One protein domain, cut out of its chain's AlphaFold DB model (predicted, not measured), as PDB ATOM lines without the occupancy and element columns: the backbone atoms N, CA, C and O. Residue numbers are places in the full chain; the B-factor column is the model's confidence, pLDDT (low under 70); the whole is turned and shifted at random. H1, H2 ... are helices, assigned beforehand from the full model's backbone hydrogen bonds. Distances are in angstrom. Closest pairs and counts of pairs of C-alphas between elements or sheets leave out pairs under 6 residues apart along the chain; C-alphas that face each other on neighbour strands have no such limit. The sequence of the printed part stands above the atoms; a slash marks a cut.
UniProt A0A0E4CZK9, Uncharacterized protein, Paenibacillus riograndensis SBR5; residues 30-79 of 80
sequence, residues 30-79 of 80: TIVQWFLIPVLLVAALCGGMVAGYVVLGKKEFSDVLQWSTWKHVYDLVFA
ATOM      1  N   THR A  30     -29.905 -16.791  40.830       69.69
ATOM      2  CA  THR A  30     -31.122 -17.442  40.326       69.69
ATOM      3  C   THR A  30     -30.814 -18.805  39.718       69.69
ATOM      4  O   THR A  30     -31.573 -19.736  39.943       69.69
ATOM      5  N   ILE A  31     -29.699 -18.951  38.997       74.25
ATOM      6  CA  ILE A  31     -29.269 -20.246  38.442       74.25
ATOM      7  C   ILE A  31     -28.892 -21.216  39.563       74.25
ATOM      8  O   ILE A  31     -29.385 -22.338  39.572       74.25
ATOM      9  N   VAL A  32     -28.099 -20.773  40.542       78.19
ATOM     10  CA  VAL A  32     -27.744 -21.587  41.713       78.19
ATOM     11  C   VAL A  32     -29.002 -22.037  42.446       78.19
ATOM     12  O   VAL A  32     -29.152 -23.222  42.707       78.19
ATOM     13  N   GLN A  33     -29.946 -21.134  42.715       76.00
ATOM     14  CA  GLN A  33     -31.186 -21.490  43.404       76.00
ATOM     15  C   GLN A  33     -32.096 -22.394  42.561       76.00
ATOM     16  O   GLN A  33     -32.747 -23.286  43.104       76.00
ATOM     17  N   TRP A  34     -32.112 -22.210  41.240       80.50
ATOM     18  CA  TRP A  34     -32.882 -23.046  40.322       80.50
ATOM     19  C   TRP A  34     -32.305 -24.454  40.168       80.50
ATOM     20  O   TRP A  34     -33.080 -25.373  39.947       80.50
ATOM     21  N   PHE A  35     -30.993 -24.648  40.340       81.50
ATOM     22  CA  PHE A  35     -30.362 -25.971  40.419       81.50
ATOM     23  C   PHE A  35     -30.440 -26.581  41.828       81.50
ATOM     24  O   PHE A  35     -30.642 -27.785  41.967       81.50
ATOM     25  N   LEU A  36     -30.352 -25.765  42.881       82.44
ATOM     26  CA  LEU A  36     -30.379 -26.234  44.268       82.44
ATOM     27  C   LEU A  36     -31.715 -26.899  44.625       82.44
ATOM     28  O   LEU A  36     -31.723 -27.935  45.278       82.44
ATOM     29  N   ILE A  37     -32.841 -26.329  44.181       83.12
ATOM     30  CA  ILE A  37     -34.185 -26.868  44.452       83.12
ATOM     31  C   ILE A  37     -34.391 -28.282  43.864       83.12
ATOM     32  O   ILE A  37     -34.749 -29.177  44.632       83.12
ATOM     33  N   PRO A  38     -34.183 -28.541  42.555       84.00
ATOM     34  CA  PRO A  38     -34.347 -29.875  41.986       84.00
ATOM     35  C   PRO A  38     -33.314 -30.855  42.535       84.00
ATOM     36  O   PRO A  38     -33.670 -32.000  42.795       84.00
ATOM     37  N   VAL A  39     -32.075 -30.424  42.791       81.81
ATOM     38  CA  VAL A  39     -31.069 -31.302  43.404       81.81
ATOM     39  C   VAL A  39     -31.467 -31.690  44.827       81.81
ATOM     40  O   VAL A  39     -31.387 -32.867  45.167       81.81
ATOM     41  N   LEU A  40     -31.970 -30.757  45.638       83.38
ATOM     42  CA  LEU A  40     -32.469 -31.059  46.981       83.38
ATOM     43  C   LEU A  40     -33.656 -32.029  46.932       83.38
ATOM     44  O   LEU A  40     -33.734 -32.944  47.746       83.38
ATOM     45  N   LEU A  41     -34.562 -31.857  45.965       84.69
ATOM     46  CA  LEU A  41     -35.722 -32.729  45.787       84.69
ATOM     47  C   LEU A  41     -35.305 -34.145  45.368       84.69
ATOM     48  O   LEU A  41     -35.794 -35.118  45.939       84.69
ATOM     49  N   VAL A  42     -34.365 -34.271  44.428       83.31
ATOM     50  CA  VAL A  42     -33.802 -35.564  44.006       83.31
ATOM     51  C   VAL A  42     -33.015 -36.207  45.145       83.31
ATOM     52  O   VAL A  42     -33.189 -37.393  45.405       83.31
ATOM     53  N   ALA A  43     -32.213 -35.438  45.881       80.38
ATOM     54  CA  ALA A  43     -31.478 -35.924  47.044       80.38
ATOM     55  C   ALA A  43     -32.420 -36.381  48.165       80.38
ATOM     56  O   ALA A  43     -32.153 -37.396  48.798       80.38
ATOM     57  N   ALA A  44     -33.540 -35.690  48.388       81.88
ATOM     58  CA  ALA A  44     -34.560 -36.110  49.346       81.88
ATOM     59  C   ALA A  44     -35.305 -37.371  48.878       81.88
ATOM     60  O   ALA A  44     -35.564 -38.249  49.697       81.88
ATOM     61  N   LEU A  45     -35.603 -37.506  47.579       85.44
ATOM     62  CA  LEU A  45     -36.196 -38.727  47.020       85.44
ATOM     63  C   LEU A  45     -35.235 -39.919  47.119       85.44
ATOM     64  O   LEU A  45     -35.595 -40.957  47.668       85.44
ATOM     65  N   CYS A  46     -34.009 -39.775  46.613       78.31
ATOM     66  CA  CYS A  46     -32.991 -40.822  46.640       78.31
ATOM     67  C   CYS A  46     -32.564 -41.137  48.072       78.31
ATOM     68  O   CYS A  46     -32.536 -42.298  48.458       78.31
ATOM     69  N   GLY A  47     -32.287 -40.116  48.878       76.62
ATOM     70  CA  GLY A  47     -31.915 -40.252  50.281       76.62
ATOM     71  C   GLY A  47     -33.037 -40.851  51.119       76.62
ATOM     72  O   GLY A  47     -32.776 -41.760  51.893       76.62
ATOM     73  N   GLY A  48     -34.287 -40.422  50.930       77.38
ATOM     74  CA  GLY A  48     -35.452 -40.998  51.605       77.38
ATOM     75  C   GLY A  48     -35.718 -42.446  51.195       77.38
ATOM     76  O   GLY A  48     -36.029 -43.274  52.049       77.38
ATOM     77  N   MET A  49     -35.526 -42.783  49.916       76.12
ATOM     78  CA  MET A  49     -35.658 -44.156  49.423       76.12
ATOM     79  C   MET A  49     -34.535 -45.057  49.946       76.12
ATOM     80  O   MET A  49     -34.817 -46.133  50.462       76.12
ATOM     81  N   VAL A  50     -33.277 -44.611  49.872       72.19
ATOM     82  CA  VAL A  50     -32.113 -45.338  50.399       72.19
ATOM     83  C   VAL A  50     -32.225 -45.480  51.912       72.19
ATOM     84  O   VAL A  50     -32.120 -46.593  52.408       72.19
ATOM     85  N   ALA A  51     -32.525 -44.410  52.650       70.88
ATOM     86  CA  ALA A  51     -32.739 -44.469  54.094       70.88
ATOM     87  C   ALA A  51     -33.917 -45.384  54.458       70.88
ATOM     88  O   ALA A  51     -33.793 -46.184  55.378       70.88
ATOM     89  N   GLY A  52     -35.026 -45.338  53.714       72.81
ATOM     90  CA  GLY A  52     -36.160 -46.244  53.903       72.81
ATOM     91  C   GLY A  52     -35.781 -47.712  53.694       72.81
ATOM     92  O   GLY A  52     -36.132 -48.559  54.516       72.81
ATOM     93  N   TYR A  53     -35.000 -48.009  52.653       67.44
ATOM     94  CA  TYR A  53     -34.468 -49.350  52.386       67.44
ATOM     95  C   TYR A  53     -33.440 -49.804  53.432       67.44
ATOM     96  O   TYR A  53     -33.444 -50.962  53.846       67.44
ATOM     97  N   VAL A  54     -32.579 -48.897  53.888       67.94
ATOM     98  CA  VAL A  54     -31.530 -49.144  54.888       67.94
ATOM     99  C   VAL A  54     -32.139 -49.409  56.270       67.94
ATOM    100  O   VAL A  54     -31.729 -50.347  56.954       67.94
ATOM    101  N   VAL A  55     -33.175 -48.650  56.648       64.12
ATOM    102  CA  VAL A  55     -33.931 -48.835  57.900       64.12
ATOM    103  C   VAL A  55     -34.707 -50.154  57.891       64.12
ATOM    104  O   VAL A  55     -34.700 -50.863  58.898       64.12
ATOM    105  N   LEU A  56     -35.317 -50.536  56.762       67.94
ATOM    106  CA  LEU A  56     -35.958 -51.853  56.621       67.94
ATOM    107  C   LEU A  56     -34.941 -53.005  56.636       67.94
ATOM    108  O   LEU A  56     -35.264 -54.117  57.053       67.94
ATOM    109  N   GLY A  57     -33.715 -52.740  56.190       60.00
ATOM    110  CA  GLY A  57     -32.681 -53.736  55.962       60.00
ATOM    111  C   GLY A  57     -31.653 -53.913  57.074       60.00
ATOM    112  O   GLY A  57     -30.609 -54.456  56.758       60.00
ATOM    113  N   LYS A  58     -31.852 -53.464  58.325       57.59
ATOM    114  CA  LYS A  58     -30.890 -53.650  59.453       57.59
ATOM    115  C   LYS A  58     -29.404 -53.371  59.125       57.59
ATOM    116  O   LYS A  58     -28.515 -53.832  59.840       57.59
ATOM    117  N   LYS A  59     -29.104 -52.630  58.060       53.38
ATOM    118  CA  LYS A  59     -27.738 -52.384  57.614       53.38
ATOM    119  C   LYS A  59     -27.363 -51.021  58.152       53.38
ATOM    120  O   LYS A  59     -27.734 -50.018  57.576       53.38
ATOM    121  N   GLU A  60     -26.710 -51.029  59.309       55.97
ATOM    122  CA  GLU A  60     -25.774 -50.001  59.768       55.97
ATOM    123  C   GLU A  60     -26.176 -48.563  59.380       55.97
ATOM    124  O   GLU A  60     -25.745 -48.037  58.358       55.97
ATOM    125  N   PHE A  61     -26.939 -47.876  60.240       52.78
ATOM    126  CA  PHE A  61     -27.164 -46.419  60.171       52.78
ATOM    127  C   PHE A  61     -25.866 -45.608  59.931       52.78
ATOM    128  O   PHE A  61     -25.916 -44.475  59.456       52.78
ATOM    129  N   SER A  62     -24.701 -46.204  60.213       54.31
ATOM    130  CA  SER A  62     -23.368 -45.719  59.855       54.31
ATOM    131  C   SER A  62     -23.124 -45.490  58.363       54.31
ATOM    132  O   SER A  62     -22.265 -44.676  58.067       54.31
ATOM    133  N   ASP A  63     -23.821 -46.142  57.429       58.19
ATOM    134  CA  ASP A  63     -23.578 -45.981  55.979       58.19
ATOM    135  C   ASP A  63     -24.202 -44.665  55.447       58.19
ATOM    136  O   ASP A  63     -23.624 -43.927  54.647       58.19
ATOM    137  N   VAL A  64     -25.365 -44.283  55.994       55.56
ATOM    138  CA  VAL A  64     -26.023 -42.989  55.709       55.56
ATOM    139  C   VAL A  64     -25.457 -41.835  56.542       55.56
ATOM    140  O   VAL A  64     -25.423 -40.699  56.069       55.56
ATOM    141  N   LEU A  65     -24.969 -42.114  57.757       57.66
ATOM    142  CA  LEU A  65     -24.201 -41.164  58.577       57.66
ATOM    143  C   LEU A  65     -22.723 -41.090  58.173       57.66
ATOM    144  O   LEU A  65     -22.007 -40.187  58.612       57.66
ATOM    145  N   GLN A  66     -22.253 -42.007  57.325       58.91
ATOM    146  CA  GLN A  66     -20.913 -41.942  56.778       58.91
ATOM    147  C   GLN A  66     -20.827 -40.690  55.921       58.91
ATOM    148  O   GLN A  66     -21.550 -40.495  54.943       58.91
ATOM    149  N   TRP A  67     -19.843 -39.870  56.265       61.19
ATOM    150  CA  TRP A  67     -19.422 -38.663  55.561       61.19
ATOM    151  C   TRP A  67     -19.278 -38.840  54.031       61.19
ATOM    152  O   TRP A  67     -19.259 -37.867  53.283       61.19
ATOM    153  N   SER A  68     -19.192 -40.086  53.547       64.88
ATOM    154  CA  SER A  68     -19.166 -40.465  52.133       64.88
ATOM    155  C   SER A  68     -20.445 -40.102  51.366       64.88
ATOM    156  O   SER A  68     -20.342 -39.549  50.273       64.88
ATOM    157  N   THR A  69     -21.633 -40.321  51.944       66.06
ATOM    158  CA  THR A  69     -22.920 -40.012  51.289       66.06
ATOM    159  C   THR A  69     -23.089 -38.503  51.109       66.06
ATOM    160  O   THR A  69     -23.450 -38.038  50.030       66.06
ATOM    161  N   TRP A  70     -22.715 -37.716  52.124       71.00
ATOM    162  CA  TRP A  70     -22.692 -36.255  52.021       71.00
ATOM    163  C   TRP A  70     -21.662 -35.758  51.015       71.00
ATOM    164  O   TRP A  70     -21.975 -34.848  50.258       71.00
ATOM    165  N   LYS A  71     -20.477 -36.379  50.945       70.25
ATOM    166  CA  LYS A  71     -19.483 -36.059  49.912       70.25
ATOM    167  C   LYS A  71     -20.013 -36.319  48.507       70.25
ATOM    168  O   LYS A  71     -19.755 -35.511  47.635       70.25
ATOM    169  N   HIS A  72     -20.755 -37.404  48.299       67.25
ATOM    170  CA  HIS A  72     -21.318 -37.748  46.994       67.25
ATOM    171  C   HIS A  72     -22.415 -36.765  46.560       67.25
ATOM    172  O   HIS A  72     -22.454 -36.349  45.408       67.25
ATOM    173  N   VAL A  73     -23.262 -36.325  47.496       67.81
ATOM    174  CA  VAL A  73     -24.253 -35.264  47.243       67.81
ATOM    175  C   VAL A  73     -23.571 -33.916  47.005       67.81
ATOM    176  O   VAL A  73     -23.968 -33.190  46.099       67.81
ATOM    177  N   TYR A  74     -22.533 -33.583  47.781       69.00
ATOM    178  CA  TYR A  74     -21.744 -32.369  47.567       69.00
ATOM    179  C   TYR A  74     -21.066 -32.401  46.196       69.00
ATOM    180  O   TYR A  74     -21.153 -31.436  45.456       69.00
ATOM    181  N   ASP A  75     -20.461 -33.519  45.813       73.06
ATOM    182  CA  ASP A  75     -19.847 -33.692  44.499       73.06
ATOM    183  C   ASP A  75     -20.885 -33.537  43.374       73.06
ATOM    184  O   ASP A  75     -20.635 -32.817  42.422       73.06
ATOM    185  N   LEU A  76     -22.109 -34.062  43.523       70.62
ATOM    186  CA  LEU A  76     -23.185 -33.863  42.539       70.62
ATOM    187  C   LEU A  76     -23.686 -32.403  42.446       70.62
ATOM    188  O   LEU A  76     -24.173 -31.984  41.400       70.62
ATOM    189  N   VAL A  77     -23.597 -31.636  43.541       64.88
ATOM    190  CA  VAL A  77     -23.966 -30.204  43.603       64.88
ATOM    191  C   VAL A  77     -22.842 -29.304  43.082       64.88
ATOM    192  O   VAL A  77     -23.114 -28.230  42.546       64.88
ATOM    193  N   PHE A  78     -21.589 -29.712  43.282       63.41
ATOM    194  CA  PHE A  78     -20.403 -28.891  43.050       63.41
ATOM    195  C   PHE A  78     -19.530 -29.359  41.879       63.41
ATOM    196  O   PHE A  78     -18.584 -28.642  41.559       63.41
ATOM    197  N   ALA A  79     -19.826 -30.491  41.232       58.09
ATOM    198  CA  ALA A  79     -19.228 -30.879  39.958       58.09
ATOM    199  C   ALA A  79     -19.733 -29.911  38.868       58.09
ATOM    200  O   ALA A  79     -20.931 -29.914  38.571       58.09
TER     201      ALA A  79
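AT A GLANCE: This is residues 30 to 79 of the 80 residues of an uncharacterized protein of Paenibacillus riograndensis SBR5 (UniProt A0A0E4CZK9). One long helix, H1, makes the length of a loose rod; after H1 the backbone turns, with residues 55 to 60 sticking out, and folds back through the tiny H2 into H3, which runs beside part of H1. The 50 printed residues have three named helices, H1, H2, H3 in chain order, and no named strand: all helix. The whole is loose, radius of gyration of the C-alphas 12.5 A, spanning 41 by 18 by 11 A.

HOW THE PARTS SIT: H1, residues 30 to 56, and H3, residues 67 to 78, only just touch, with 3 pairs of C-alphas within 8 A, through residues 36 to 43 and 73 to 77 alone. Their closest C-alphas, of Val 39 and Val 77, are 7.2 A apart. They run opposite ways at a shallow tilt of 27 degrees. H2, residues 62 to 65, is close to H1 but not clearly touching; their closest C-alphas, of Ala 51 and Val 64, are 7.1 A apart. Every O i to N i+4 pair is within hydrogen-bond range in H3, 22 of 23 in H1; H2 is too short for one.

IN THESE COORDINATES: H1 spans 38.4 A from C-alpha 30 at (-31.122, -17.442, 40.326). H2 spans 4.8 A. H3 spans 15.9 A, ending at C-alpha 78 (-20.403, -28.891, 43.050).

THE WHOLE: The farthest C-alphas, of Thr 30 and Lys 58, are 41.0 A apart. The printed part has no cut, and both links are tight. Residues 30, 53 to 69, 72 to 74 and 77 to 79 have pLDDT under 70.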